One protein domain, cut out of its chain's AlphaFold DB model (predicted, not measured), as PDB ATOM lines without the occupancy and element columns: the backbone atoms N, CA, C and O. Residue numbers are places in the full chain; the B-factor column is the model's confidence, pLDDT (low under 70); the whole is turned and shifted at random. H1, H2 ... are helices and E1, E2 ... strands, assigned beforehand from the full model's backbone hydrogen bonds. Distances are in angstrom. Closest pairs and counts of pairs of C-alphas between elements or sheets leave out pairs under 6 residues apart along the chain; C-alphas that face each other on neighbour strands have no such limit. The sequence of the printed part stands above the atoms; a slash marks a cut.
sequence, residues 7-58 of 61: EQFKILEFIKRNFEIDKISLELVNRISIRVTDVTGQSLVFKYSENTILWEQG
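AT A GLANCE: This is residues 7 to 58 of the 61 residues of an uncharacterized protein of Thermosipho africanus (UniProt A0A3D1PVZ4). A strongly twisted sheet of four strands has one helix, H1, slantwise over one face and the other face bare, making two layers. The 52 printed residues hold H1, then E1 to E4 in sheet order, a meander, each strand the antiparallel neighbour of the one before. The class is mixed; the whole is compact, with a radius of gyration of the C-alphas of 10.1 A and spans of 31 by 20 by 14 A.

HOW THE PARTS SIT: H1, residues 7 to 18, has every O i to N i+4 pair within hydrogen-bond range. Its height over the sheet is 7.0 A, and it lies over E3, residues 43 to 49, at 49 degrees on the local plane; the closest C-alphas are those of Glu 7 and Tyr 48, 5.7 A. E1, residues 24 to 30, and E2, residues 33 to 38, form a hairpin, with N 27 and O 35 at 2.9 A. E2 and E3 form another, N 36 and O 44 at 2.8 A. E3 and E4, residues 52 to 57, form a third, N 47 and O 54 at 2.8 A. The edge strands E1 and E4 are apart.

IN THESE COORDINATES: H1 begins at C-alpha 7 (-12.134, 9.558, 5.547) and is 16.9 A long. E1 to E4 measure 18.5 A, 16.5 A, 19.5 A and 17.1 A; E4 ends at C-alpha 57 (-10.373, 2.386, -11.954).

THE WHOLE: The farthest C-alphas, Thr 40 and Glu 50, are 31.1 A apart. The printed part has no cut, its four links are tight, and no printed residue is under 70 in pLDDT.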
ATOM      1  N   GLU A   7     -12.451  10.523   6.596       98.00
ATOM      2  CA  GLU A   7     -12.134   9.558   5.547       98.00
ATOM      3  C   GLU A   7     -11.523  10.255   4.329       98.00
ATOM      4  O   GLU A   7     -10.420   9.913   3.908       98.00
ATOM      5  N   GLN A   8     -12.181  11.298   3.817       98.00
ATOM      6  CA  GLN A   8     -11.647  12.102   2.718       98.00
ATOM      7  C   GLN A   8     -10.327  12.786   3.093       98.00
ATOM      8  O   GLN A   8      -9.437  12.889   2.253       98.00
ATOM      9  N   PHE A   9     -10.169  13.239   4.342       97.94
ATOM     10  CA  PHE A   9      -8.905  13.811   4.813       97.94
ATOM     11  C   PHE A   9      -7.762  12.795   4.751       97.94
ATOM     12  O   PHE A   9      -6.708  13.097   4.197       97.94
ATOM     13  N   LYS A  10      -7.987  11.574   5.245       98.12
ATOM     14  CA  LYS A  10      -6.992  10.495   5.195       98.12
ATOM     15  C   LYS A  10      -6.622  10.127   3.757       98.12
ATOM     16  O   LYS A  10      -5.440   9.969   3.460       98.12
ATOM     17  N   ILE A  11      -7.610  10.055   2.863       98.12
ATOM     18  CA  ILE A  11      -7.375   9.817   1.432       98.12
ATOM     19  C   ILE A  11      -6.552  10.957   0.822       98.12
ATOM     20  O   ILE A  11      -5.577  10.703   0.124       98.12
ATOM     21  N   LEU A  12      -6.901  12.215   1.104       97.75
ATOM     22  CA  LEU A  12      -6.185  13.372   0.565       97.75
ATOM     23  C   LEU A  12      -4.721  13.411   1.026       97.75
ATOM     24  O   LEU A  12      -3.839  13.704   0.221       97.75
ATOM     25  N   GLU A  13      -4.449  13.108   2.295       97.62
ATOM     26  CA  GLU A  13      -3.080  13.043   2.816       97.62
ATOM     27  C   GLU A  13      -2.274  11.909   2.177       97.62
ATOM     28  O   GLU A  13      -1.098  12.093   1.867       97.62
ATOM     29  N   PHE A  14      -2.902  10.762   1.913       97.50
ATOM     30  CA  PHE A  14      -2.276   9.696   1.136       97.50
ATOM     31  C   PHE A  14      -1.950  10.154  -0.289       97.50
ATOM     32  O   PHE A  14      -0.820   9.975  -0.736       97.50
ATOM     33  N   ILE A  15      -2.892  10.797  -0.983       97.31
ATOM     34  CA  ILE A  15      -2.675  11.276  -2.355       97.31
ATOM     35  C   ILE A  15      -1.510  12.273  -2.401       97.31
ATOM     36  O   ILE A  15      -0.586  12.087  -3.184       97.31
ATOM     37  N   LYS A  16      -1.479  13.275  -1.512       96.06
ATOM     38  CA  LYS A  16      -0.390  14.271  -1.452       96.06
ATOM     39  C   LYS A  16       0.996  13.678  -1.211       96.06
ATOM     40  O   LYS A  16       1.983  14.292  -1.592       96.06
ATOM     41  N   ARG A  17       1.080  12.530  -0.532       97.19
ATOM     42  CA  ARG A  17       2.352  11.846  -0.254       97.19
ATOM     43  C   ARG A  17       2.842  10.998  -1.423       97.19
ATOM     44  O   ARG A  17       4.034  10.729  -1.488       97.19
ATOM     45  N   ASN A  18       1.939  10.552  -2.296       96.75
ATOM     46  CA  ASN A  18       2.245   9.562  -3.332       96.75
ATOM     47  C   ASN A  18       2.144  10.114  -4.760       96.75
ATOM     48  O   ASN A  18       2.654   9.486  -5.681       96.75
ATOM     49  N   PHE A  19       1.497  11.264  -4.957       94.81
ATOM     50  CA  PHE A  19       1.265  11.850  -6.272       94.81
ATOM     51  C   PHE A  19       1.784  13.282  -6.347       94.81
ATOM     52  O   PHE A  19       1.697  14.054  -5.389       94.81
ATOM     53  N   GLU A  20       2.251  13.660  -7.534       94.69
ATOM     54  CA  GLU A  20       2.509  15.056  -7.874       94.69
ATOM     55  C   GLU A  20       1.173  15.794  -8.019       94.69
ATOM     56  O   GLU A  20       0.480  15.653  -9.027       94.69
ATOM     57  N   ILE A  21       0.802  16.575  -7.000       93.00
ATOM     58  CA  ILE A  21      -0.489  17.282  -6.944       93.00
ATOM     59  C   ILE A  21      -0.713  18.187  -8.161       93.00
ATOM     60  O   ILE A  21      -1.840  18.295  -8.634       93.00
ATOM     61  N   ASP A  22       0.351  18.775  -8.706       94.19
ATOM     62  CA  ASP A  22       0.273  19.674  -9.862       94.19
ATOM     63  C   ASP A  22      -0.042  18.945 -11.183       94.19
ATOM     64  O   ASP A  22      -0.358  19.586 -12.184       94.19
ATOM     65  N   LYS A  23       0.017  17.605 -11.199       96.00
ATOM     66  CA  LYS A  23      -0.282  16.758 -12.368       96.00
ATOM     67  C   LYS A  23      -1.593  15.987 -12.246       96.00
ATOM     68  O   LYS A  23      -1.865  15.108 -13.063       96.00
ATOM     69  N   ILE A  24      -2.404  16.287 -11.235       96.31
ATOM     70  CA  ILE A  24      -3.675  15.605 -11.014       96.31
ATOM     71  C   ILE A  24      -4.788  16.589 -10.668       96.31
ATOM     72  O   ILE A  24      -4.577  17.640 -10.068       96.31
ATOM     73  N   SER A  25      -6.012  16.205 -10.999       97.06
ATOM     74  CA  SER A  25      -7.228  16.847 -10.512       97.06
ATOM     75  C   SER A  25      -7.911  15.953  -9.482       97.06
ATOM     76  O   SER A  25      -7.838  14.726  -9.555       97.06
ATOM     77  N   LEU A  26      -8.541  16.582  -8.488       96.94
ATOM     78  CA  LEU A  26      -9.179  15.903  -7.364       96.94
ATOM     79  C   LEU A  26     -10.663  16.252  -7.303       96.94
ATOM     80  O   LEU A  26     -11.024  17.430  -7.262       96.94
ATOM     81  N   GLU A  27     -11.509  15.234  -7.204       97.12
ATOM     82  CA  GLU A  27     -12.962  15.369  -7.112       97.12
ATOM     83  C   GLU A  27     -13.492  14.590  -5.899       97.12
ATOM     84  O   GLU A  27     -13.160  13.423  -5.689       97.12
ATOM     85  N   LEU A  28     -14.332  15.225  -5.073       97.31
ATOM     86  CA  LEU A  28     -15.019  14.527  -3.982       97.31
ATOM     87  C   LEU A  28     -16.203  13.747  -4.559       97.31
ATOM     88  O   LEU A  28     -17.192  14.359  -4.951       97.31
ATOM     89  N   VAL A  29     -16.128  12.417  -4.554       96.56
ATOM     90  CA  VAL A  29     -17.186  11.561  -5.116       96.56
ATOM     91  C   VAL A  29     -18.302  11.337  -4.095       96.56
ATOM     92  O   VAL A  29     -19.471  11.597  -4.360       96.56
ATOM     93  N   ASN A  30     -17.956  10.882  -2.889       95.31
ATOM     94  CA  ASN A  30     -18.897  10.739  -1.778       95.31
ATOM     95  C   ASN A  30     -18.171  10.905  -0.435       95.31
ATOM     96  O   ASN A  30     -16.982  11.212  -0.395       95.31
ATOM     97  N   ARG A  31     -18.877  10.709   0.687       96.38
ATOM     98  CA  ARG A  31     -18.345  10.936   2.045       96.38
ATOM     99  C   ARG A  31     -17.093  10.121   2.389       96.38
ATOM    100  O   ARG A  31     -16.408  10.491   3.336       96.38
ATOM    101  N   ILE A  32     -16.793   9.056   1.650       96.94
ATOM    102  CA  ILE A  32     -15.678   8.143   1.921       96.94
ATOM    103  C   ILE A  32     -14.765   7.926   0.708       96.94
ATOM    104  O   ILE A  32     -13.946   7.009   0.739       96.94
ATOM    105  N   SER A  33     -14.888   8.735  -0.352       97.56
ATOM    106  CA  SER A  33     -14.063   8.588  -1.556       97.56
ATOM    107  C   SER A  33     -13.669   9.904  -2.234       97.56
ATOM    108  O   SER A  33     -14.371  10.918  -2.148       97.56
ATOM    109  N   ILE A  34     -12.524   9.867  -2.921       98.00
ATOM    110  CA  ILE A  34     -11.971  10.944  -3.755       98.00
ATOM    111  C   ILE A  34     -11.533  10.334  -5.088       98.00
ATOM    112  O   ILE A  34     -10.804   9.344  -5.099       98.00
ATOM    113  N   ARG A  35     -11.950  10.933  -6.204       97.81
ATOM    114  CA  ARG A  35     -11.427  10.611  -7.533       97.81
ATOM    115  C   ARG A  35     -10.188  11.454  -7.809       97.81
ATOM    116  O   ARG A  35     -10.179  12.656  -7.548       97.81
ATOM    117  N   VAL A  36      -9.168  10.802  -8.347       97.25
ATOM    118  CA  VAL A  36      -7.950  11.396  -8.887       97.25
ATOM    119  C   VAL A  36      -7.977  11.179 -10.390       97.25
ATOM    120  O   VAL A  36      -8.104  10.034 -10.815       97.25
ATOM    121  N   THR A  37      -7.839  12.244 -11.173       97.00
ATOM    122  CA  THR A  37      -7.704  12.158 -12.633       97.00
ATOM    123  C   THR A  37      -6.391  12.805 -13.048       97.00
ATOM    124  O   THR A  37      -6.130  13.945 -12.657       97.00
ATOM    125  N   ASP A  38      -5.566  12.089 -13.803       95.31
ATOM    126  CA  ASP A  38      -4.280  12.593 -14.287       95.31
ATOM    127  C   ASP A  38      -4.416  13.466 -15.548       95.31
ATOM    128  O   ASP A  38      -5.504  13.670 -16.090       95.31
ATOM    129  N   VAL A  39      -3.284  13.984 -16.032       95.06
ATOM    130  CA  VAL A  39      -3.217  14.824 -17.241       95.06
ATOM    131  C   VAL A  39      -3.635  14.113 -18.533       95.06
ATOM    132  O   VAL A  39      -3.919  14.781 -19.524       95.06
ATOM    133  N   THR A  40      -3.664  12.779 -18.549       94.94
ATOM    134  CA  THR A  40      -4.111  11.978 -19.700       94.94
ATOM    135  C   THR A  40      -5.618  11.718 -19.675       94.94
ATOM    136  O   THR A  40      -6.171  11.194 -20.641       94.94
ATOM    137  N   GLY A  41      -6.294  12.103 -18.586       94.00
ATOM    138  CA  GLY A  41      -7.717  11.861 -18.369       94.00
ATOM    139  C   GLY A  41      -8.023  10.495 -17.753       94.00
ATOM    140  O   GLY A  41      -9.195  10.175 -17.551       94.00
ATOM    141  N   GLN A  42      -7.008   9.690 -17.423       94.38
ATOM    142  CA  GLN A  42      -7.211   8.441 -16.693       94.38
ATOM    143  C   GLN A  42      -7.526   8.739 -15.232       94.38
ATOM    144  O   GLN A  42      -6.966   9.664 -14.641       94.38
ATOM    145  N   SER A  43      -8.433   7.957 -14.641       95.88
ATOM    146  CA  SER A  43      -8.888   8.206 -13.276       95.88
ATOM    147  C   SER A  43      -8.890   6.972 -12.382       95.88
ATOM    148  O   SER A  43      -9.152   5.847 -12.819       95.88
ATOM    149  N   LEU A  44      -8.623   7.215 -11.100       96.81
ATOM    150  CA  LEU A  44      -8.757   6.267 -10.000       96.81
ATOM    151  C   LEU A  44      -9.704   6.850  -8.955       96.81
ATOM    152  O   LEU A  44      -9.630   8.037  -8.634       96.81
ATOM    153  N   VAL A  45     -10.564   6.018  -8.380       98.00
ATOM    154  CA  VAL A  45     -11.377   6.384  -7.218       98.00
ATOM    155  C   VAL A  45     -10.761   5.745  -5.987       98.00
ATOM    156  O   VAL A  45     -10.764   4.526  -5.839       98.00
ATOM    157  N   PHE A  46     -10.237   6.576  -5.094       97.94
ATOM    158  CA  PHE A  46      -9.741   6.151  -3.793       97.94
ATOM    159  C   PHE A  46     -10.881   6.140  -2.786       97.94
ATOM    160  O   PHE A  46     -11.656   7.094  -2.708       97.94
ATOM    161  N   LYS A  47     -10.947   5.090  -1.973       97.81
ATOM    162  CA  LYS A  47     -11.935   4.904  -0.911       97.81
ATOM    163  C   LYS A  47     -11.238   4.541   0.391       97.81
ATOM    164  O   LYS A  47     -10.263   3.796   0.392       97.81
ATOM    165  N   TYR A  48     -11.765   5.038   1.504       97.56
ATOM    166  CA  TYR A  48     -11.313   4.654   2.836       97.56
ATOM    167  C   TYR A  48     -12.340   3.739   3.496       97.56
ATOM    168  O   TYR A  48     -13.518   4.088   3.579       97.56
ATOM    169  N   SER A  49     -11.896   2.575   3.961       94.50
ATOM    170  CA  SER A  49     -12.730   1.593   4.656       94.50
ATOM    171  C   SER A  49     -11.869   0.777   5.609       94.50
ATOM    172  O   SER A  49     -10.745   0.439   5.258       94.50
ATOM    173  N   GLU A  50     -12.378   0.467   6.803       94.12
ATOM    174  CA  GLU A  50     -11.701  -0.422   7.770       94.12
ATOM    175  C   GLU A  50     -10.226  -0.063   8.002       94.12
ATOM    176  O   GLU A  50      -9.313  -0.881   7.940       94.12
ATOM    177  N   ASN A  51      -9.988   1.226   8.224       94.06
ATOM    178  CA  ASN A  51      -8.664   1.796   8.442       94.06
ATOM    179  C   ASN A  51      -7.671   1.661   7.261       94.06
ATOM    180  O   ASN A  51      -6.488   1.953   7.425       94.06
ATOM    181  N   THR A  52      -8.158   1.292   6.075       95.56
ATOM    182  CA  THR A  52      -7.375   0.989   4.870       95.56
ATOM    183  C   THR A  52      -7.807   1.872   3.694       95.56
ATOM    184  O   THR A  52      -8.966   2.281   3.599       95.56
ATOM    185  N   ILE A  53      -6.869   2.181   2.791       97.25
ATOM    186  CA  ILE A  53      -7.148   2.858   1.518       97.25
ATOM    187  C   ILE A  53      -7.206   1.810   0.410       97.25
ATOM    188  O   ILE A  53      -6.248   1.072   0.199       97.25
ATOM    189  N   LEU A  54      -8.330   1.780  -0.297       97.00
ATOM    190  CA  LEU A  54      -8.569   0.963  -1.482       97.00
ATOM    191  C   LEU A  54      -8.698   1.882  -2.697       97.00
ATOM    192  O   LEU A  54      -9.049   3.057  -2.550       97.00
ATOM    193  N   TRP A  55      -8.450   1.358  -3.894       96.44
ATOM    194  CA  TRP A  55      -8.662   2.094  -5.135       96.44
ATOM    195  C   TRP A  55      -9.192   1.192  -6.242       96.44
ATOM    196  O   TRP A  55      -8.897  -0.001  -6.293       96.44
ATOM    197  N   GLU A  56      -9.960   1.794  -7.140       95.06
ATOM    198  CA  GLU A  56     -10.489   1.157  -8.341       95.06
ATOM    199  C   GLU A  56     -10.394   2.114  -9.531       95.06
ATOM    200  O   GLU A  56     -10.316   3.336  -9.357       95.06
ATOM    201  N   GLN A  57     -10.374   1.568 -10.746       91.56
ATOM    202  CA  GLN A  57     -10.373   2.386 -11.954       91.56
ATOM    203  C   GLN A  57     -11.700   3.141 -12.060       91.56
ATOM    204  O   GLN A  57     -12.774   2.543 -12.013       91.56
ATOM    205  N   GLY A  58     -11.628   4.466 -12.193       74.56
ATOM    206  CA  GLY A  58     -12.812   5.287 -12.394       74.56
ATOM    207  C   GLY A  58     -13.321   5.112 -13.820       74.56
ATOM    208  O   GLY A  58     -12.749   5.672 -14.754       74.56
TER     209      GLY A  58